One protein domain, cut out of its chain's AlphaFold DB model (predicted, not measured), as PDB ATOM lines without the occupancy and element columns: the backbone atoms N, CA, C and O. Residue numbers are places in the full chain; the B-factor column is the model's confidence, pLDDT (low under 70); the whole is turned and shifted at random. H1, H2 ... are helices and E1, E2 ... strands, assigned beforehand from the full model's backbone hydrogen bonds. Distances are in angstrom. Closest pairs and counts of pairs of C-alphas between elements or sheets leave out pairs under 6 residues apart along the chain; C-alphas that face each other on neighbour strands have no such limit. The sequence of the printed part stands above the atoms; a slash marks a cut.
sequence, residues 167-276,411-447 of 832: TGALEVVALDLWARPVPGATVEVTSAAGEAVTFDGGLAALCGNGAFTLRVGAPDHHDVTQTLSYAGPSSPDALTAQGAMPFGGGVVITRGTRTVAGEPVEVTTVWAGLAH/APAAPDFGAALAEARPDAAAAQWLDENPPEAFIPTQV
ATOM      1  N   THR A 167     129.268 195.160 171.105       47.56
ATOM      2  CA  THR A 167     130.578 195.153 170.433       47.56
ATOM      3  C   THR A 167     131.561 194.386 171.314       47.56
ATOM      4  O   THR A 167     131.691 194.700 172.488       47.56
ATOM      5  N   GLY A 168     132.159 193.323 170.781       53.44
ATOM      6  CA  GLY A 168     132.734 192.231 171.579       53.44
ATOM      7  C   GLY A 168     133.862 192.617 172.520       53.44
ATOM      8  O   GLY A 168     134.650 193.517 172.232       53.44
ATOM      9  N   ALA A 169     133.928 191.872 173.618       65.50
ATOM     10  CA  ALA A 169     134.803 192.129 174.747       65.50
ATOM     11  C   ALA A 169     136.142 191.396 174.601       65.50
ATOM     12  O   ALA A 169     136.178 190.210 174.254       65.50
ATOM     13  N   LEU A 170     137.225 192.105 174.909       71.56
ATOM     14  CA  LEU A 170     138.493 191.490 175.287       71.56
ATOM     15  C   LEU A 170     138.478 191.249 176.796       71.56
ATOM     16  O   LEU A 170     138.149 192.178 177.515       71.56
ATOM     17  N   GLU A 171     138.842 190.058 177.252       78.31
ATOM     18  CA  GLU A 171     139.077 189.706 178.655       78.31
ATOM     19  C   GLU A 171     140.569 189.409 178.842       78.31
ATOM     20  O   GLU A 171     141.177 188.779 177.981       78.31
ATOM     21  N   VAL A 172     141.154 189.817 179.968       80.44
ATOM     22  CA  VAL A 172     142.518 189.430 180.356       80.44
ATOM     23  C   VAL A 172     142.453 188.649 181.662       80.44
ATOM     24  O   VAL A 172     141.782 189.074 182.599       80.44
ATOM     25  N   VAL A 173     143.140 187.509 181.727       85.50
ATOM     26  CA  VAL A 173     143.224 186.663 182.921       85.50
ATOM     27  C   VAL A 173     144.688 186.431 183.266       85.50
ATOM     28  O   VAL A 173     145.421 185.841 182.475       85.50
ATOM     29  N   ALA A 174     145.094 186.880 184.453       88.25
ATOM     30  CA  ALA A 174     146.420 186.634 185.005       88.25
ATOM     31  C   ALA A 174     146.447 185.295 185.753       88.25
ATOM     32  O   ALA A 174     145.620 185.053 186.638       88.25
ATOM     33  N   LEU A 175     147.389 184.437 185.383       91.25
ATOM     34  CA  LEU A 175     147.652 183.131 185.976       91.25
ATOM     35  C   LEU A 175     149.160 182.975 186.199       91.25
ATOM     36  O   LEU A 175     149.937 183.776 185.690       91.25
ATOM     37  N   ASP A 176     149.588 181.956 186.934       91.94
ATOM     38  CA  ASP A 176     150.969 181.478 186.887       91.94
ATOM     39  C   ASP A 176     151.156 180.528 185.689       91.94
ATOM     40  O   ASP A 176     150.201 180.197 184.975       91.94
ATOM     41  N   LEU A 177     152.387 180.075 185.445       92.31
ATOM     42  CA  LEU A 177     152.678 179.129 184.359       92.31
ATOM     43  C   LEU A 177     152.067 177.729 184.556       92.31
ATOM     44  O   LEU A 177     152.007 176.956 183.604       92.31
ATOM     45  N   TRP A 178     151.518 177.441 185.738       91.81
ATOM     46  CA  TRP A 178     150.718 176.246 186.026       91.81
ATOM     47  C   TRP A 178     149.209 176.508 185.915       91.81
ATOM     48  O   TRP A 178     148.394 175.709 186.382       91.81
ATOM     49  N   ALA A 179     148.827 177.628 185.295       92.06
ATOM     50  CA  ALA A 179     147.454 178.057 185.060       92.06
ATOM     51  C   ALA A 179     146.614 178.288 186.331       92.06
ATOM     52  O   ALA A 179     145.378 178.200 186.302       92.06
ATOM     53  N   ARG A 180     147.256 178.643 187.448       89.62
ATOM     54  CA  ARG A 180     146.590 178.969 188.715       89.62
ATOM     55  C   ARG A 180     146.440 180.479 188.889       89.62
ATOM     56  O   ARG A 180     147.297 181.229 188.434       89.62
ATOM     57  N   PRO A 181     145.368 180.959 189.540       88.38
ATOM     58  CA  PRO A 181     145.208 182.385 189.819       88.38
ATOM     59  C   PRO A 181     146.356 182.931 190.670       88.38
ATOM     60  O   PRO A 181     146.701 182.323 191.682       88.38
ATOM     61  N   VAL A 182     146.882 184.101 190.305       87.12
ATOM     62  CA  VAL A 182     147.924 184.798 191.072       87.12
ATOM     63  C   VAL A 182     147.287 185.944 191.867       87.12
ATOM     64  O   VAL A 182     146.801 186.907 191.263       87.12
ATOM     65  N   PRO A 183     147.232 185.864 193.210       82.50
ATOM     66  CA  PRO A 183     146.706 186.946 194.036       82.50
ATOM     67  C   PRO A 183     147.499 188.244 193.851       82.50
ATOM     68  O   PRO A 183     148.719 188.227 193.728       82.50
ATOM     69  N   GLY A 184     146.805 189.385 193.854       85.38
ATOM     70  CA  GLY A 184     147.456 190.694 193.726       85.38
ATOM     71  C   GLY A 184     148.006 191.001 192.331       85.38
ATOM     72  O   GLY A 184     148.741 191.976 192.185       85.38
ATOM     73  N   ALA A 185     147.659 190.207 191.312       88.31
ATOM     74  CA  ALA A 185     148.001 190.530 189.937       88.31
ATOM     75  C   ALA A 185     147.400 191.880 189.515       88.31
ATOM     76  O   ALA A 185     146.279 192.219 189.894       88.31
ATOM     77  N   THR A 186     148.127 192.636 188.701       87.88
ATOM     78  CA  THR A 186     147.704 193.909 188.118       87.88
ATOM     79  C   THR A 186     147.729 193.806 186.602       87.88
ATOM     80  O   THR A 186     148.577 193.135 186.010       87.88
ATOM     81  N   VAL A 187     146.760 194.460 185.963       83.94
ATOM     82  CA  VAL A 187     146.680 194.538 184.506       83.94
ATOM     83  C   VAL A 187     146.714 196.001 184.102       83.94
ATOM     84  O   VAL A 187     145.802 196.763 184.420       83.94
ATOM     85  N   GLU A 188     147.759 196.387 183.384       84.62
ATOM     86  CA  GLU A 188     147.909 197.698 182.768       84.62
ATOM     87  C   GLU A 188     147.703 197.577 181.256       84.62
ATOM     88  O   GLU A 188     148.308 196.740 180.582       84.62
ATOM     89  N   VAL A 189     146.830 198.420 180.712       78.25
ATOM     90  CA  VAL A 189     146.558 198.507 179.278       78.25
ATOM     91  C   VAL A 189     146.902 199.906 178.801       78.25
ATOM     92  O   VAL A 189     146.288 200.880 179.233       78.25
ATOM     93  N   THR A 190     147.827 199.990 177.851       81.44
ATOM     94  CA  THR A 190     148.287 201.250 177.264       81.44
ATOM     95  C   THR A 190     147.894 201.322 175.799       81.44
ATOM     96  O   THR A 190     148.288 200.486 174.988       81.44
ATOM     97  N   SER A 191     147.105 202.326 175.430       75.12
ATOM     98  CA  SER A 191     146.706 202.555 174.040       75.12
ATOM     99  C   SER A 191     147.876 203.044 173.180       75.12
ATOM    100  O   SER A 191     148.844 203.619 173.680       75.12
ATOM    101  N   ALA A 192     147.757 202.927 171.854       71.62
ATOM    102  CA  ALA A 192     148.730 203.506 170.919       71.62
ATOM    103  C   ALA A 192     148.925 205.036 171.063       71.62
ATOM    104  O   ALA A 192     149.921 205.572 170.578       71.62
ATOM    105  N   ALA A 193     147.989 205.744 171.709       69.19
ATOM    106  CA  ALA A 193     148.093 207.175 171.998       69.19
ATOM    107  C   ALA A 193     148.886 207.486 173.285       69.19
ATOM    108  O   ALA A 193     149.143 208.656 173.564       69.19
ATOM    109  N   GLY A 194     149.290 206.462 174.048       69.88
ATOM    110  CA  GLY A 194     150.024 206.595 175.311       69.88
ATOM    111  C   GLY A 194     149.140 206.769 176.549       69.88
ATOM    112  O   GLY A 194     149.662 207.018 177.630       69.88
ATOM    113  N   GLU A 195     147.817 206.647 176.412       68.44
ATOM    114  CA  GLU A 195     146.892 206.607 177.554       68.44
ATOM    115  C   GLU A 195     146.941 205.215 178.193       68.44
ATOM    116  O   GLU A 195     146.709 204.231 177.487       68.44
ATOM    117  N   ALA A 196     147.241 205.143 179.492       71.06
ATOM    118  CA  ALA A 196     147.327 203.902 180.258       71.06
ATOM    119  C   ALA A 196     146.208 203.828 181.298       71.06
ATOM    120  O   ALA A 196     145.923 204.818 181.975       71.06
ATOM    121  N   VAL A 197     145.596 202.652 181.435       67.00
ATOM    122  CA  VAL A 197     144.651 202.349 182.514       67.00
ATOM    123  C   VAL A 197     145.079 201.070 183.211       67.00
ATOM    124  O   VAL A 197     145.407 200.078 182.561       67.00
ATOM    125  N   THR A 198     145.071 201.107 184.540       71.00
ATOM    126  CA  THR A 198     145.436 199.983 185.399       71.00
ATOM    127  C   THR A 198     144.215 199.516 186.166       71.00
ATOM    128  O   THR A 198     143.448 200.331 186.681       71.00
ATOM    129  N   PHE A 199     144.053 198.204 186.264       68.81
ATOM    130  CA  PHE A 199     142.991 197.580 187.034       68.81
ATOM    131  C   PHE A 199     143.593 196.528 187.967       68.81
ATOM    132  O   PHE A 199     144.509 195.793 187.577       68.81
ATOM    133  N   ASP A 200     143.064 196.458 189.188       61.41
ATOM    134  CA  ASP A 200     143.347 195.368 190.119       61.41
ATOM    135  C   ASP A 200     142.820 194.074 189.488       61.41
ATOM    136  O   ASP A 200     141.682 194.040 189.016       61.41
ATOM    137  N   GLY A 201     143.678 193.057 189.395       51.28
ATOM    138  CA  GLY A 201     143.537 191.912 188.498       51.28
ATOM    139  C   GLY A 201     142.143 191.291 188.421       51.28
ATOM    140  O   GLY A 201     141.377 191.246 189.380       51.28
ATOM    141  N   GLY A 202     141.815 190.765 187.242       51.56
ATOM    142  CA  GLY A 202     140.503 190.202 186.946       51.56
ATOM    143  C   GLY A 202     140.022 190.576 185.548       51.56
ATOM    144  O   GLY A 202     140.780 191.065 184.714       51.56
ATOM    145  N   LEU A 203     138.739 190.323 185.293       49.59
ATOM    146  CA  LEU A 203     138.101 190.519 183.992       49.59
ATOM    147  C   LEU A 203     137.989 192.016 183.653       49.59
ATOM    148  O   LEU A 203     137.048 192.682 184.081       49.59
ATOM    149  N   ALA A 204     138.922 192.540 182.858       51.00
ATOM    150  CA  ALA A 204     138.811 193.862 182.241       51.00
ATOM    151  C   ALA A 204     138.207 193.720 180.840       51.00
ATOM    152  O   ALA A 204     138.794 193.040 180.005       51.00
ATOM    153  N   ALA A 205     137.049 194.341 180.591       52.31
ATOM    154  CA  ALA A 205     136.395 194.342 179.284       52.31
ATOM    155  C   ALA A 205     136.795 195.588 178.485       52.31
ATOM    156  O   ALA A 205     136.332 196.689 178.783       52.31
ATOM    157  N   LEU A 206     137.628 195.425 177.453       55.34
ATOM    158  CA  LEU A 206     137.940 196.530 176.538       55.34
ATOM    159  C   LEU A 206     136.885 196.631 175.425       55.34
ATOM    160  O   LEU A 206     136.563 195.636 174.772       55.34
ATOM    161  N   CYS A 207     136.383 197.848 175.189       52.38
ATOM    162  CA  CYS A 207     135.469 198.183 174.097       52.38
ATOM    163  C   CYS A 207     136.207 199.020 173.033       52.38
ATOM    164  O   CYS A 207     136.577 200.160 173.300       52.38
ATOM    165  N   GLY A 208     136.396 198.492 171.819       51.88
ATOM    166  CA  GLY A 208     136.979 199.243 170.695       51.88
ATOM    167  C   GLY A 208     137.860 198.398 169.773       51.88
ATOM    168  O   GLY A 208     138.087 197.225 170.038       51.88
ATOM    169  N   ASN A 209     138.357 199.005 168.691       63.38
ATOM    170  CA  ASN A 209     139.350 198.407 167.792       63.38
ATOM    171  C   ASN A 209     140.648 199.223 167.867       63.38
ATOM    172  O   ASN A 209     140.587 200.453 167.864       63.38
ATOM    173  N   GLY A 210     141.812 198.577 167.866       70.31
ATOM    174  CA  GLY A 210     143.097 199.275 167.881       70.31
ATOM    175  C   GLY A 210     144.258 198.435 168.397       70.31
ATOM    176  O   GLY A 210     144.087 197.277 168.772       70.31
ATOM    177  N   ALA A 211     145.442 199.047 168.400       77.62
ATOM    178  CA  ALA A 211     146.644 198.477 168.992       77.62
ATOM    179  C   ALA A 211     146.825 198.979 170.432       77.62
ATOM    180  O   ALA A 211     146.637 200.169 170.708       77.62
ATOM    181  N   PHE A 212     147.194 198.073 171.327       77.81
ATOM    182  CA  PHE A 212     147.439 198.336 172.739       77.81
ATOM    183  C   PHE A 212     148.592 197.474 173.244       77.81
ATOM    184  O   PHE A 212     148.846 196.385 172.733       77.81
ATOM    185  N   THR A 213     149.283 197.973 174.257       83.88
ATOM    186  CA  THR A 213     150.280 197.229 175.016       83.88
ATOM    187  C   THR A 213     149.634 196.784 176.314       83.88
ATOM    188  O   THR A 213     149.150 197.609 177.082       83.88
ATOM    189  N   LEU A 214     149.608 195.479 176.538       83.56
ATOM    190  CA  LEU A 214     149.181 194.858 177.779       83.56
ATOM    191  C   LEU A 214     150.417 194.581 178.633       83.56
ATOM    192  O   LEU A 214     151.352 193.961 178.136       83.56
ATOM    193  N   ARG A 215     150.405 194.989 179.899       88.62
ATOM    194  CA  ARG A 215     151.371 194.564 180.913       88.62
ATOM    195  C   ARG A 215     150.609 193.903 182.055       88.62
ATOM    196  O   ARG A 215     149.739 194.519 182.661       88.62
ATOM    197  N   VAL A 216     150.919 192.642 182.320       88.69
ATOM    198  CA  VAL A 216     150.362 191.870 183.430       88.69
ATOM    199  C   VAL A 216     151.496 191.593 184.402       88.69
ATOM    200  O   VAL A 216     152.507 191.029 183.996       88.69
ATOM    201  N   GLY A 217     151.346 192.005 185.655       89.88
ATOM    202  CA  GLY A 217     152.353 191.806 186.697       89.88
ATOM    203  C   GLY A 217     151.728 191.271 187.973       89.88
ATOM    204  O   GLY A 217     150.512 191.330 188.144       89.88
ATOM    205  N   ALA A 218     152.547 190.739 188.872       90.62
ATOM    206  CA  ALA A 218     152.127 190.335 190.210       90.62
ATOM    207  C   ALA A 218     153.332 190.324 191.164       90.62
ATOM    208  O   ALA A 218     154.470 190.200 190.695       90.62
ATOM    209  N   PRO A 219     153.112 190.420 192.491       89.94
ATOM    210  CA  PRO A 219     154.164 190.163 193.471       89.94
ATOM    211  C   PRO A 219     154.854 188.822 193.200       89.94
ATOM    212  O   PRO A 219     154.196 187.862 192.804       89.94
ATOM    213  N   ASP A 220     156.176 188.775 193.366       90.25
ATOM    214  CA  ASP A 220     157.021 187.587 193.163       90.25
ATOM    215  C   ASP A 220     156.990 186.957 191.762       90.25
ATOM    216  O   ASP A 220     157.541 185.878 191.557       90.25
ATOM    217  N   HIS A 221     156.415 187.633 190.765       92.56
ATOM    218  CA  HIS A 221     156.367 187.146 189.388       92.56
ATOM    219  C   HIS A 221     157.013 188.133 188.409       92.56
ATOM    220  O   HIS A 221     157.144 189.333 188.678       92.56
ATOM    221  N   HIS A 222     157.463 187.615 187.271       90.19
ATOM    222  CA  HIS A 222     157.916 188.430 186.151       90.19
ATOM    223  C   HIS A 222     156.721 188.978 185.376       90.19
ATOM    224  O   HIS A 222     155.770 188.257 185.081       90.19
ATOM    225  N   ASP A 223     156.796 190.257 185.017       89.38
ATOM    226  CA  ASP A 223     155.737 190.898 184.251       89.38
ATOM    227  C   ASP A 223     155.717 190.370 182.815       89.38
ATOM    228  O   ASP A 223     156.735 190.366 182.117       89.38
ATOM    229  N   VAL A 224     154.532 190.014 182.333       88.25
ATOM    230  CA  VAL A 224     154.289 189.695 180.928       88.25
ATOM    231  C   VAL A 224     153.841 190.961 180.219       88.25
ATOM    232  O   VAL A 224     152.808 191.542 180.547       88.25
ATOM    233  N   THR A 225     154.612 191.391 179.220       86.94
ATOM    234  CA  THR A 225     154.239 192.509 178.344       86.94
ATOM    235  C   THR A 225     153.970 191.999 176.937       86.94
ATOM    236  O   THR A 225     154.827 191.342 176.352       86.94
ATOM    237  N   GLN A 226     152.800 192.326 176.387       83.12
ATOM    238  CA  GLN A 226     152.338 191.861 175.084       83.12
ATOM    239  C   GLN A 226     151.741 193.017 174.278       83.12
ATOM    240  O   GLN A 226     150.815 193.686 174.735       83.12
ATOM    241  N   THR A 227     152.221 193.242 173.049       84.31
ATOM    242  CA  THR A 227     151.516 194.146 172.121       84.31
ATOM    243  C   THR A 227     150.404 193.375 171.425       84.31
ATOM    244  O   THR A 227     150.622 192.281 170.900       84.31
ATOM    245  N   LEU A 228     149.207 193.942 171.430       79.38
ATOM    246  CA  LEU A 228     147.984 193.335 170.934       79.38
ATOM    247  C   LEU A 228     147.336 194.271 169.914       79.38
ATOM    248  O   LEU A 228     147.286 195.483 170.104       79.38
ATOM    249  N   SER A 229     146.820 193.710 168.824       79.25
ATOM    250  CA  SER A 229     145.983 194.430 167.861       79.25
ATOM    251  C   SER A 229     144.617 193.771 167.819       79.25
ATOM    252  O   SER A 229     144.517 192.619 167.399       79.25
ATOM    253  N   TYR A 230     143.582 194.493 168.257       74.62
ATOM    254  CA  TYR A 230     142.207 194.001 168.299       74.62
ATOM    255  C   TYR A 230     141.341 194.667 167.222       74.62
ATOM    256  O   TYR A 230     141.181 195.886 167.203       74.62
ATOM    257  N   ALA A 231     140.774 193.880 166.310       70.50
ATOM    258  CA  ALA A 231     139.888 194.309 165.229       70.50
ATOM    259  C   ALA A 231     138.391 194.055 165.522       70.50
ATOM    260  O   ALA A 231     137.549 194.278 164.645       70.50
ATOM    261  N   GLY A 232     138.057 193.599 166.737       64.56
ATOM    262  CA  GLY A 232     136.686 193.327 167.183       64.56
ATOM    263  C   GLY A 232     136.215 191.886 166.918       64.56
ATOM    264  O   GLY A 232     136.766 191.190 166.066       64.56
ATOM    265  N   PRO A 233     135.143 191.417 167.583       61.91
ATOM    266  CA  PRO A 233     134.787 189.988 167.685       61.91
ATOM    267  C   PRO A 233     134.350 189.330 166.368       61.91
ATOM    268  O   PRO A 233     134.311 188.108 166.261       61.91
ATOM    269  N   SER A 234     133.974 190.126 165.363       59.81
ATOM    270  CA  SER A 234     133.415 189.643 164.096       59.81
ATOM    271  C   SER A 234     134.468 189.178 163.087       59.81
ATOM    272  O   SER A 234     134.102 188.701 162.013       59.81
ATOM    273  N   SER A 235     135.759 189.339 163.392       61.94
ATOM    274  CA  SER A 235     136.865 188.918 162.525       61.94
ATOM    275  C   SER A 235     137.508 187.626 163.047       61.94
ATOM    276  O   SER A 235     137.750 187.522 164.246       61.94
ATOM    277  N   PRO A 236     137.829 186.624 162.211       50.81
ATOM    278  CA  PRO A 236     138.672 185.498 162.628       50.81
ATOM    279  C   PRO A 236     140.019 185.992 163.176       50.81
ATOM    280  O   PRO A 236     140.406 185.593 164.269       50.81
ATOM    281  N   ASP A 237     140.606 186.994 162.517       61.50
ATOM    282  CA  ASP A 237     141.867 187.658 162.882       61.50
ATOM    283  C   ASP A 237     141.659 188.778 163.924       61.50
ATOM    284  O   ASP A 237     142.328 189.809 163.886       61.50
ATOM    285  N   ALA A 238     140.646 188.650 164.794       62.09
ATOM    286  CA  ALA A 238     140.245 189.735 165.690       62.09
ATOM    287  C   ALA A 238     141.340 190.152 166.652       62.09
ATOM    288  O   ALA A 238     141.337 191.314 167.006       62.09
ATOM    289  N   LEU A 239     142.206 189.253 167.112       70.75
ATOM    290  CA  LEU A 239     143.286 189.589 168.030       70.75
ATOM    291  C   LEU A 239     144.567 188.943 167.522       70.75
ATOM    292  O   LEU A 239     144.617 187.726 167.386       70.75
ATOM    293  N   THR A 240     145.577 189.758 167.244       70.00
ATOM    294  CA  THR A 240     146.938 189.276 166.985       70.00
ATOM    295  C   THR A 240     147.847 189.763 168.099       70.00
ATOM    296  O   THR A 240     147.859 190.967 168.384       70.00
ATOM    297  N   ALA A 241     148.615 188.853 168.690       69.50
ATOM    298  CA  ALA A 241     149.667 189.169 169.642       69.50
ATOM    299  C   ALA A 241     151.017 189.251 168.922       69.50
ATOM    300  O   ALA A 241     151.364 188.392 168.119       69.50
ATOM    301  N   GLN A 242     151.775 190.320 169.161       68.06
ATOM    302  CA  GLN A 242     153.150 190.454 168.682       68.06
ATOM    303  C   GLN A 242     154.061 190.956 169.796       68.06
ATOM    304  O   GLN A 242     153.746 191.938 170.464       68.06
ATOM    305  N   GLY A 243     155.196 190.280 169.969       59.88
ATOM    306  CA  GLY A 243     156.211 190.632 170.956       59.88
ATOM    307  C   GLY A 243     155.793 190.280 172.380       59.88
ATOM    308  O   GLY A 243     155.022 191.015 172.990       59.88
ATOM    309  N   ALA A 244     156.337 189.182 172.893       58.59
ATOM    310  CA  ALA A 244     156.596 189.049 174.320       58.59
ATOM    311  C   ALA A 244     158.000 189.597 174.610       58.59
ATOM    312  O   ALA A 244     158.848 189.673 173.713       58.59
ATOM    313  N   MET A 245     158.258 189.972 175.861       54.81
ATOM    314  CA  MET A 245     159.640 189.995 176.342       54.81
ATOM    315  C   MET A 245     160.202 188.565 176.225       54.81
ATOM    316  O   MET A 245     159.459 187.627 176.509       54.81
ATOM    317  N   PRO A 246     161.473 188.378 175.825       52.31
ATOM    318  CA  PRO A 246     162.061 187.043 175.643       52.31
ATOM    319  C   PRO A 246     162.065 186.189 176.924       52.31
ATOM    320  O   PRO A 246     162.190 184.977 176.856       52.31
ATOM    321  N   PHE A 247     161.850 186.798 178.096       56.88
ATOM    322  CA  PHE A 247     161.725 186.091 179.366       56.88
ATOM    323  C   PHE A 247     160.516 186.603 180.156       56.88
ATOM    324  O   PHE A 247     160.315 187.816 180.251       56.88
ATOM    325  N   GLY A 248     159.746 185.689 180.764       63.19
ATOM    326  CA  GLY A 248     158.857 186.035 181.882       63.19
ATOM    327  C   GLY A 248     157.464 185.404 181.908       63.19
ATOM    328  O   GLY A 248     156.786 185.548 182.922       63.19
ATOM    329  N   GLY A 249     157.020 184.697 180.864       82.06
ATOM    330  CA  GLY A 249     155.700 184.065 180.892       82.06
ATOM    331  C   GLY A 249     155.174 183.577 179.545       82.06
ATOM    332  O   GLY A 249     155.857 183.684 178.532       82.06
ATOM    333  N   GLY A 250     153.958 183.032 179.550       88.62
ATOM    334  CA  GLY A 250     153.258 182.516 178.373       88.62
ATOM    335  C   GLY A 250     151.953 183.264 178.118       88.62
ATOM    336  O   GLY A 250     151.314 183.751 179.052       88.62
ATOM    337  N   VAL A 251     151.535 183.354 176.855       89.88
ATOM    338  CA  VAL A 251     150.248 183.953 176.477       89.88
ATOM    339  C   VAL A 251     149.457 182.995 175.600       89.88
ATOM    340  O   VAL A 251     149.922 182.600 174.539       89.88
ATOM    341  N   VAL A 252     148.225 182.683 175.999       90.56
ATOM    342  CA  VAL A 252     147.263 181.956 175.157       90.56
ATOM    343  C   VAL A 252     146.093 182.876 174.848       90.56
ATOM    344  O   VAL A 252     145.599 183.588 175.722       90.56
ATOM    345  N   ILE A 253     145.617 182.861 173.605       88.25
ATOM    346  CA  ILE A 253     144.435 183.613 173.191       88.25
ATOM    347  C   ILE A 253     143.343 182.638 172.779       88.25
ATOM    348  O   ILE A 253     143.491 181.861 171.834       88.25
ATOM    349  N   THR A 254     142.193 182.744 173.438       88.81
ATOM    350  CA  THR A 254     141.008 181.948 173.109       88.81
ATOM    351  C   THR A 254     139.817 182.827 172.763       88.81
ATOM    352  O   THR A 254     139.728 183.969 173.205       88.81
ATOM    353  N   ARG A 255     138.841 182.282 172.039       86.88
ATOM    354  CA  ARG A 255     137.538 182.905 171.813       86.88
ATOM    355  C   ARG A 255     136.411 181.959 172.174       86.88
ATOM    356  O   ARG A 255     136.381 180.816 171.725       86.88
ATOM    357  N   GLY A 256     135.465 182.453 172.957       82.19
ATOM    358  CA  GLY A 256     134.290 181.694 173.356       82.19
ATOM    359  C   GLY A 256     133.073 182.581 173.561       82.19
ATOM    360  O   GLY A 256     133.169 183.801 173.688       82.19
ATOM    361  N   THR A 257     131.905 181.954 173.620       78.75
ATOM    362  CA  THR A 257     130.648 182.643 173.908       78.75
ATOM    363  C   THR A 257     130.366 182.598 175.413       78.75
ATOM    364  O   THR A 257     130.304 181.518 176.001       78.75
ATOM    365  N   ARG A 258     130.129 183.751 176.047       71.06
ATOM    366  CA  ARG A 258     129.663 183.852 177.442       71.06
ATOM    367  C   ARG A 258     128.246 184.406 177.499       71.06
ATOM    368  O   ARG A 258     127.840 185.185 176.648       71.06
ATOM    369  N   THR A 259     127.483 184.018 178.516       69.00
ATOM    370  CA  THR A 259     126.166 184.622 178.765       69.00
ATOM    371  C   THR A 259     126.330 185.800 179.711       69.00
ATOM    372  O   THR A 259     126.714 185.604 180.863       69.00
ATOM    373  N   VAL A 260     126.011 187.009 179.253       58.09
ATOM    374  CA  VAL A 260     126.026 188.218 180.085       58.09
ATOM    375  C   VAL A 260     124.638 188.845 180.046       58.09
ATOM    376  O   VAL A 260     124.090 189.085 178.974       58.09
ATOM    377  N   ALA A 261     124.025 189.037 181.217       54.66
ATOM    378  CA  ALA A 261     122.642 189.516 181.351       54.66
ATOM    379  C   ALA A 261     121.596 188.708 180.539       54.66
ATOM    380  O   ALA A 261     120.573 189.243 180.120       54.66
ATOM    381  N   GLY A 262     121.837 187.407 180.334       61.44
ATOM    382  CA  GLY A 262     120.934 186.507 179.602       61.44
ATOM    383  C   GLY A 262     121.137 186.470 178.084       61.44
ATOM    384  O   GLY A 262     120.479 185.671 177.422       61.44
ATOM    385  N   GLU A 263     122.062 187.264 177.542       62.47
ATOM    386  CA  GLU A 263     122.393 187.295 176.115       62.47
ATOM    387  C   GLU A 263     123.771 186.658 175.851       62.47
ATOM    388  O   GLU A 263     124.692 186.833 176.657       62.47
ATOM    389  N   PRO A 264     123.945 185.920 174.739       69.25
ATOM    390  CA  PRO A 264     125.246 185.407 174.332       69.25
ATOM    391  C   PRO A 264     126.129 186.541 173.791       69.25
ATOM    392  O   PRO A 264     125.746 187.265 172.873       69.25
ATOM    393  N   VAL A 265     127.334 186.658 174.339       70.88
ATOM    394  CA  VAL A 265     128.364 187.622 173.946       70.88
ATOM    395  C   VAL A 265     129.623 186.852 173.561       70.88
ATOM    396  O   VAL A 265     130.078 185.988 174.308       70.88
ATOM    397  N   GLU A 266     130.186 187.162 172.396       75.31
ATOM    398  CA  GLU A 266     131.510 186.675 172.001       75.31
ATOM    399  C   GLU A 266     132.590 187.405 172.806       75.31
ATOM    400  O   GLU A 266     132.647 188.639 172.807       75.31
ATOM    401  N   VAL A 267     133.441 186.631 173.476       76.31
ATOM    402  CA  VAL A 267     134.548 187.115 174.303       76.31
ATOM    403  C   VAL A 267     135.844 186.536 173.756       76.31
ATOM    404  O   VAL A 267     135.958 185.326 173.553       76.31
ATOM    405  N   THR A 268     136.818 187.406 173.503       81.12
ATOM    406  CA  THR A 268     138.203 186.989 173.259       81.12
ATOM    407  C   THR A 268     138.969 187.136 174.566       81.12
ATOM    408  O   THR A 268     138.986 188.222 175.133       81.12
ATOM    409  N   THR A 269     139.581 186.061 175.048       84.19
ATOM    410  CA  THR A 269     140.289 186.016 176.329       84.19
ATOM    411  C   THR A 269     141.786 185.876 176.088       84.19
ATOM    412  O   THR A 269     142.207 184.987 175.347       84.19
ATOM    413  N   VAL A 270     142.570 186.748 176.717       87.00
ATOM    414  CA  VAL A 270     144.030 186.682 176.815       87.00
ATOM    415  C   VAL A 270     144.374 186.069 178.163       87.00
ATOM    416  O   VAL A 270     144.133 186.671 179.208       87.00
ATOM    417  N   TRP A 271     144.934 184.872 178.135       90.62
ATOM    418  CA  TRP A 271     145.453 184.171 179.299       90.62
ATOM    419  C   TRP A 271     146.937 184.492 179.409       90.62
ATOM    420  O   TRP A 271     147.693 184.119 178.518       90.62
ATOM    421  N   ALA A 272     147.344 185.201 180.455       90.69
ATOM    422  CA  ALA A 272     148.738 185.548 180.707       90.69
ATOM    423  C   ALA A 272     149.261 184.709 181.877       90.69
ATOM    424  O   ALA A 272     148.837 184.917 183.012       90.69
ATOM    425  N   GLY A 273     150.146 183.758 181.591       92.38
ATOM    426  CA  GLY A 273     150.850 182.945 182.577       92.38
ATOM    427  C   GLY A 273     152.152 183.622 182.989       92.38
ATOM    428  O   GLY A 273     153.050 183.757 182.165       92.38
ATOM    429  N   LEU A 274     152.257 184.055 184.238       92.06
ATOM    430  CA  LEU A 274     153.416 184.742 184.797       92.06
ATOM    431  C   LEU A 274     154.416 183.723 185.363       92.06
ATOM    432  O   LEU A 274     154.032 182.817 186.107       92.06
ATOM    433  N   ALA A 275     155.701 183.873 185.041       92.25
ATOM    434  CA  ALA A 275     156.758 183.065 185.646       92.25
ATOM    435  C   ALA A 275     157.061 183.552 187.070       92.25
ATOM    436  O   ALA A 275     157.219 184.754 187.290       92.25
ATOM    437  N   HIS A 276     157.190 182.625 188.020       93.44
ATOM    438  CA  HIS A 276     157.628 182.951 189.378       93.44
ATOM    439  C   HIS A 276     159.099 183.406 189.370       93.44
ATOM    440  O   HIS A 276     159.912 182.893 188.599       93.44
ATOM    441  N   ALA A 411     169.146 169.726 177.626       88.75
ATOM    442  CA  ALA A 411     168.257 170.735 177.062       88.75
ATOM    443  C   ALA A 411     166.948 170.790 177.863       88.75
ATOM    444  O   ALA A 411     165.982 170.125 177.478       88.75
ATOM    445  N   PRO A 412     166.902 171.559 178.968       87.12
ATOM    446  CA  PRO A 412     165.688 171.725 179.758       87.12
ATOM    447  C   PRO A 412     164.512 172.182 178.890       87.12
ATOM    448  O   PRO A 412     164.643 173.097 178.072       87.12
ATOM    449  N   ALA A 413     163.363 171.526 179.047       84.50
ATOM    450  CA  ALA A 413     162.171 171.856 178.279       84.50
ATOM    451  C   ALA A 413     161.599 173.220 178.698       84.50
ATOM    452  O   ALA A 413     161.607 173.594 179.872       84.50
ATOM    453  N   ALA A 414     161.061 173.957 177.725       87.38
ATOM    454  CA  ALA A 414     160.288 175.155 178.016       87.38
ATOM    455  C   ALA A 414     158.956 174.784 178.709       87.38
ATOM    456  O   ALA A 414     158.380 173.744 178.376       87.38
ATOM    457  N   PRO A 415     158.437 175.618 179.631       89.56
ATOM    458  CA  PRO A 415     157.146 175.362 180.265       89.56
ATOM    459  C   PRO A 415     156.000 175.309 179.241       89.56
ATOM    460  O   PRO A 415     155.873 176.188 178.389       89.56
ATOM    461  N   ASP A 416     155.113 174.320 179.349       90.69
ATOM    462  CA  ASP A 416     153.943 174.199 178.469       90.69
ATOM    463  C   ASP A 416     152.703 174.837 179.118       90.69
ATOM    464  O   ASP A 416     151.835 174.168 179.690       90.69
ATOM    465  N   PHE A 417     152.639 176.172 179.064       92.00
ATOM    466  CA  PHE A 417     151.515 176.930 179.625       92.00
ATOM    467  C   PHE A 417     150.186 176.597 178.933       92.00
ATOM    468  O   PHE A 417     149.148 176.560 179.593       92.00
ATOM    469  N   GLY A 418     150.200 176.328 177.623       91.81
ATOM    470  CA  GLY A 418     149.013 175.925 176.879       91.81
ATOM    471  C   GLY A 418     148.432 174.611 177.397       91.81
ATOM    472  O   GLY A 418     147.239 174.545 177.714       91.81
ATOM    473  N   ALA A 419     149.260 173.579 177.558       92.31
ATOM    474  CA  ALA A 419     148.821 172.307 178.124       92.31
ATOM    475  C   ALA A 419     148.306 172.468 179.560       92.31
ATOM    476  O   ALA A 419     147.205 171.995 179.863       92.31
ATOM    477  N   ALA A 420     149.037 173.197 180.413       92.38
ATOM    478  CA  ALA A 420     148.612 173.476 181.785       92.38
ATOM    479  C   ALA A 420     147.256 174.202 181.827       92.38
ATOM    480  O   ALA A 420     146.364 173.841 182.598       92.38
ATOM    481  N   LEU A 421     147.057 175.188 180.947       93.69
ATOM    482  CA  LEU A 421     145.801 175.918 180.815       93.69
ATOM    483  C   LEU A 421     144.662 175.003 180.357       93.69
ATOM    484  O   LEU A 421     143.581 175.035 180.944       93.69
ATOM    485  N   ALA A 422     144.883 174.181 179.333       92.88
ATOM    486  CA  ALA A 422     143.870 173.261 178.826       92.88
ATOM    487  C   ALA A 422     143.438 172.229 179.884       92.88
ATOM    488  O   ALA A 422     142.263 171.856 179.934       92.88
ATOM    489  N   GLU A 423     144.360 171.788 180.741       91.50
ATOM    490  CA  GLU A 423     144.070 170.866 181.840       91.50
ATOM    491  C   GLU A 423     143.318 171.553 182.989       91.50
ATOM    492  O   GLU A 423     142.272 171.067 183.432       91.50
ATOM    493  N   ALA A 424     143.811 172.702 183.455       89.31
ATOM    494  CA  ALA A 424     143.269 173.384 184.628       89.31
ATOM    495  C   ALA A 424     141.968 174.159 184.345       89.31
ATOM    496  O   ALA A 424     141.184 174.415 185.266       89.31
ATOM    497  N   ARG A 425     141.726 174.567 183.090       87.38
ATOM    498  CA  ARG A 425     140.657 175.504 182.705       87.38
ATOM    499  C   ARG A 425     139.753 174.930 181.611       87.38
ATOM    500  O   ARG A 425     139.971 175.171 180.422       87.38
ATOM    501  N   PRO A 426     138.658 174.237 181.987       87.06
ATOM    502  CA  PRO A 426     137.696 173.692 181.027       87.06
ATOM    503  C   PRO A 426     137.058 174.750 180.116       87.06
ATOM    504  O   PRO A 426     136.664 174.443 178.993       87.06
ATOM    505  N   ASP A 427     136.945 175.992 180.593       84.31
ATOM    506  CA  ASP A 427     136.472 177.140 179.821       84.31
ATOM    507  C   ASP A 427     137.447 177.531 178.704       84.31
ATOM    508  O   ASP A 427     137.007 177.774 177.581       84.31
ATOM    509  N   ALA A 428     138.754 177.516 178.976       86.06
ATOM    510  CA  ALA A 428     139.785 177.720 177.960       86.06
ATOM    511  C   ALA A 428     139.867 176.530 176.986       86.06
ATOM    512  O   ALA A 428     139.953 176.717 175.773       86.06
ATOM    513  N   ALA A 429     139.768 175.298 177.495       88.31
ATOM    514  CA  ALA A 429     139.821 174.080 176.683       88.31
ATOM    515  C   ALA A 429     138.630 173.935 175.718       88.31
ATOM    516  O   ALA A 429     138.773 173.403 174.618       88.31
ATOM    517  N   ALA A 430     137.441 174.399 176.119       87.06
ATOM    518  CA  ALA A 430     136.239 174.364 175.285       87.06
ATOM    519  C   ALA A 430     136.153 175.528 174.280       87.06
ATOM    520  O   ALA A 430     135.317 175.490 173.371       87.06
ATOM    521  N   ALA A 431     136.969 176.569 174.454       87.56
ATOM    522  CA  ALA A 431     137.001 177.736 173.585       87.56
ATOM    523  C   ALA A 431     137.767 177.461 172.277       87.56
ATOM    524  O   ALA A 431     138.522 176.498 172.144       87.56
ATOM    525  N   GLN A 432     137.580 178.324 171.280       89.31
ATOM    526  CA  GLN A 432     138.393 178.316 170.069       89.31
ATOM    527  C   GLN A 432     139.769 178.918 170.373       89.31
ATOM    528  O   GLN A 432     139.858 180.094 170.710       89.31
ATOM    529  N   TRP A 433     140.838 178.149 170.187       90.56
ATOM    530  CA  TRP A 433     142.212 178.640 170.299       90.56
ATOM    531  C   TRP A 433     142.570 179.456 169.058       90.56
ATOM    532  O   TRP A 433     142.361 179.000 167.930       90.56
ATOM    533  N   LEU A 434     143.027 180.689 169.268       86.25
ATOM    534  CA  LEU A 434     143.350 181.629 168.194       86.25
ATOM    535  C   LEU A 434     144.854 181.770 167.991       86.25
ATOM    536  O   LEU A 434     145.296 181.812 166.848       86.25
ATOM    537  N   ASP A 435     145.600 181.870 169.088       85.38
ATOM    538  CA  ASP A 435     147.040 182.115 169.081       85.38
ATOM    539  C   ASP A 435     147.662 181.641 170.399       85.38
ATOM    540  O   ASP A 435     146.981 181.583 171.429       85.38
ATOM    541  N   GLU A 436     148.951 181.328 170.360       86.62
ATOM    542  CA  GLU A 436     149.744 180.928 171.517       86.62
ATOM    543  C   GLU A 436     151.177 181.432 171.354       86.62
ATOM    544  O   GLU A 436     151.836 181.195 170.342       86.62
ATOM    545  N   ASN A 437     151.652 182.122 172.384       86.75
ATOM    546  CA  ASN A 437     153.032 182.538 172.533       86.75
ATOM    547  C   ASN A 437     153.604 181.824 173.768       86.75
ATOM    548  O   ASN A 437     153.347 182.271 174.895       86.75
ATOM    549  N   PRO A 438     154.281 180.678 173.585       86.00
ATOM    550  CA  PRO A 438     154.782 179.887 174.698       86.00
ATOM    551  C   PRO A 438     155.970 180.587 175.376       86.00
ATOM    552  O   PRO A 438     156.691 181.343 174.721       86.00
ATOM    553  N   PRO A 439     156.202 180.338 176.676       86.62
ATOM    554  CA  PRO A 439     157.424 180.788 177.333       86.62
ATOM    555  C   PRO A 439     158.654 180.082 176.740       86.62
ATOM    556  O   PRO A 439     158.561 178.966 176.229       86.62
ATOM    557  N   GLU A 440     159.821 180.720 176.832       86.12
ATOM    558  CA  GLU A 440     161.108 180.106 176.483       86.12
ATOM    559  C   GLU A 440     161.677 179.299 177.666       86.12
ATOM    560  O   GLU A 440     161.310 179.516 178.826       86.12
ATOM    561  N   ALA A 441     162.584 178.359 177.380       87.25
ATOM    562  CA  ALA A 441     163.339 177.665 178.420       87.25
ATOM    563  C   ALA A 441     164.252 178.661 179.150       87.25
ATOM    564  O   ALA A 441     164.941 179.461 178.516       87.25
ATOM    565  N   PHE A 442     164.253 178.621 180.485       89.19
ATOM    566  CA  PHE A 442     165.042 179.555 181.292       89.19
ATOM    567  C   PHE A 442     166.535 179.223 181.264       89.19
ATOM    568  O   PHE A 442     167.367 180.107 181.075       89.19
ATOM    569  N   ILE A 443     166.866 177.943 181.430       89.06
ATOM    570  CA  ILE A 443     168.240 177.458 181.346       89.06
ATOM    571  C   ILE A 443     168.553 177.136 179.878       89.06
ATOM    572  O   ILE A 443     167.836 176.333 179.273       89.06
ATOM    573  N   PRO A 444     169.603 177.734 179.285       89.12
ATOM    574  CA  PRO A 444     170.007 177.395 177.929       89.12
ATOM    575  C   PRO A 444     170.539 175.960 177.867       89.12
ATOM    576  O   PRO A 444     170.997 175.412 178.870       89.12
ATOM    577  N   THR A 445     170.523 175.362 176.674       91.62
ATOM    578  CA  THR A 445     171.109 174.034 176.451       91.62
ATOM    579  C   THR A 445     172.569 174.001 176.896       91.62
ATOM    580  O   THR A 445     173.373 174.818 176.447       91.62
ATOM    581  N   GLN A 446     172.896 173.033 177.746       91.19
ATOM    582  CA  GLN A 446     174.250 172.731 178.191       91.19
ATOM    583  C   GLN A 446     174.781 171.529 177.412       91.19
ATOM    584  O   GLN A 446     174.028 170.606 177.102       91.19
ATOM    585  N   VAL A 447     176.072 171.530 177.102       91.06
ATOM    586  CA  VAL A 447     176.755 170.362 176.537       91.06
ATOM    587  C   VAL A 447     177.569 169.749 177.660       91.06
ATOM    588  O   VAL A 447     178.427 170.433 178.205       91.06
TER     589      VAL A 447
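This is residues 167 to 276 and 411 to 447 of the 832 residues of an uncharacterized protein of Deltaproteobacteria bacterium HGW-Deltaproteobacteria-14 (UniProt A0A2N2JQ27). Two twisted sheets lie face to face as a sandwich, their strands crossed at 50 degrees, and two short helices, H1 and H2, cover the outer face of the second sheet. The long hairpin of E7 and E8 reaches to one end of the longest axis, and the last printed residues reach to the other. The printed part has 147 residues, with named elements in the order E1 E2 E3 E4 E5 E6 E7 E8 H1 H2 E9. One sheet runs E3 E2 E4 E5 E6, antiparallel, and the other E1 E8 E7 E9, mixed; the class is mostly strand. The whole is compact, with a radius of gyration of the C-alphas of 15.0 A, and elongated, spanning 55 by 35 by 29 A.

E1, residues 169 to 176, begins at C-alpha 169 (134.803, 192.129, 174.747) and is 22.9 A long. E2 is residues 186 to 191, 16.6 A, and E3 residues 196 to 200, 13.6 A. E4, residues 210 to 217, 22.3 A, E5, residues 224 to 230, 18.0 A, and E6, residues 239 to 244, 14.7 A, form a meander, each strand the antiparallel neighbour of the one before. E7, residues 249 to 260, is 30.0 A long and bends by 71 degrees at residue 257; E8, residues 263 to 274, is 32.3 A long and bends by 53 degrees at residue 266. After the cut come H1, residues 417 to 424, 10.3 A, H2, residues 426 to 430, 6.0 A, and E9, residues 432 to 437, 15.4 A, ending at C-alpha 437 (153.032, 182.538, 172.533).

E1 is parallel to E8, with N 171 and O 268 at 2.8 A, within hydrogen-bond range. Within that range too are N 188 and O 215 of E2 and E4, 2.8 A, N 189 and O 197 of E2 and E3, 2.9 A, N 214 and O 226 of E4 and E5, 2.8 A, and N 242 and O 227 of E5 and E6, 2.9 A. In the other sheet, N 254 and O 269 of the antiparallel neighbours E7 and E8 are within hydrogen-bond range at 2.9 A, and so are N 253 and O 435 of the antiparallel neighbours E7 and E9, at 2.9 A. Between the sheets, the closest C-alphas of E6 and E9, Thr 240 and Asp 435, are 7.5 A apart. H1 and H2 are on the same face of the sheet E1 E8 E7 E9, at heights of 8.7 A and 8.6 A. H1 runs slantwise to the strands, at 46 degrees to E8 on the local plane. H1 and H2 touch only at the corner, the C-alphas of Ala 422 and Ala 429 being 4.7 A apart. Every O i to N i+4 pair in H1 and H2 is within hydrogen-bond range.

The two C-alphas farthest apart, of Gly 262 and Val 447, are 58.2 A apart. Residues 277 to 410 are not printed, and C-alphas 276 and 411 are 20.3 A apart across the cut. Of the links printed whole, none is long. The mean pLDDT of the printed part is 78.7; 39 residues are under 70, among them residues 199 to 209 and 241 to 248.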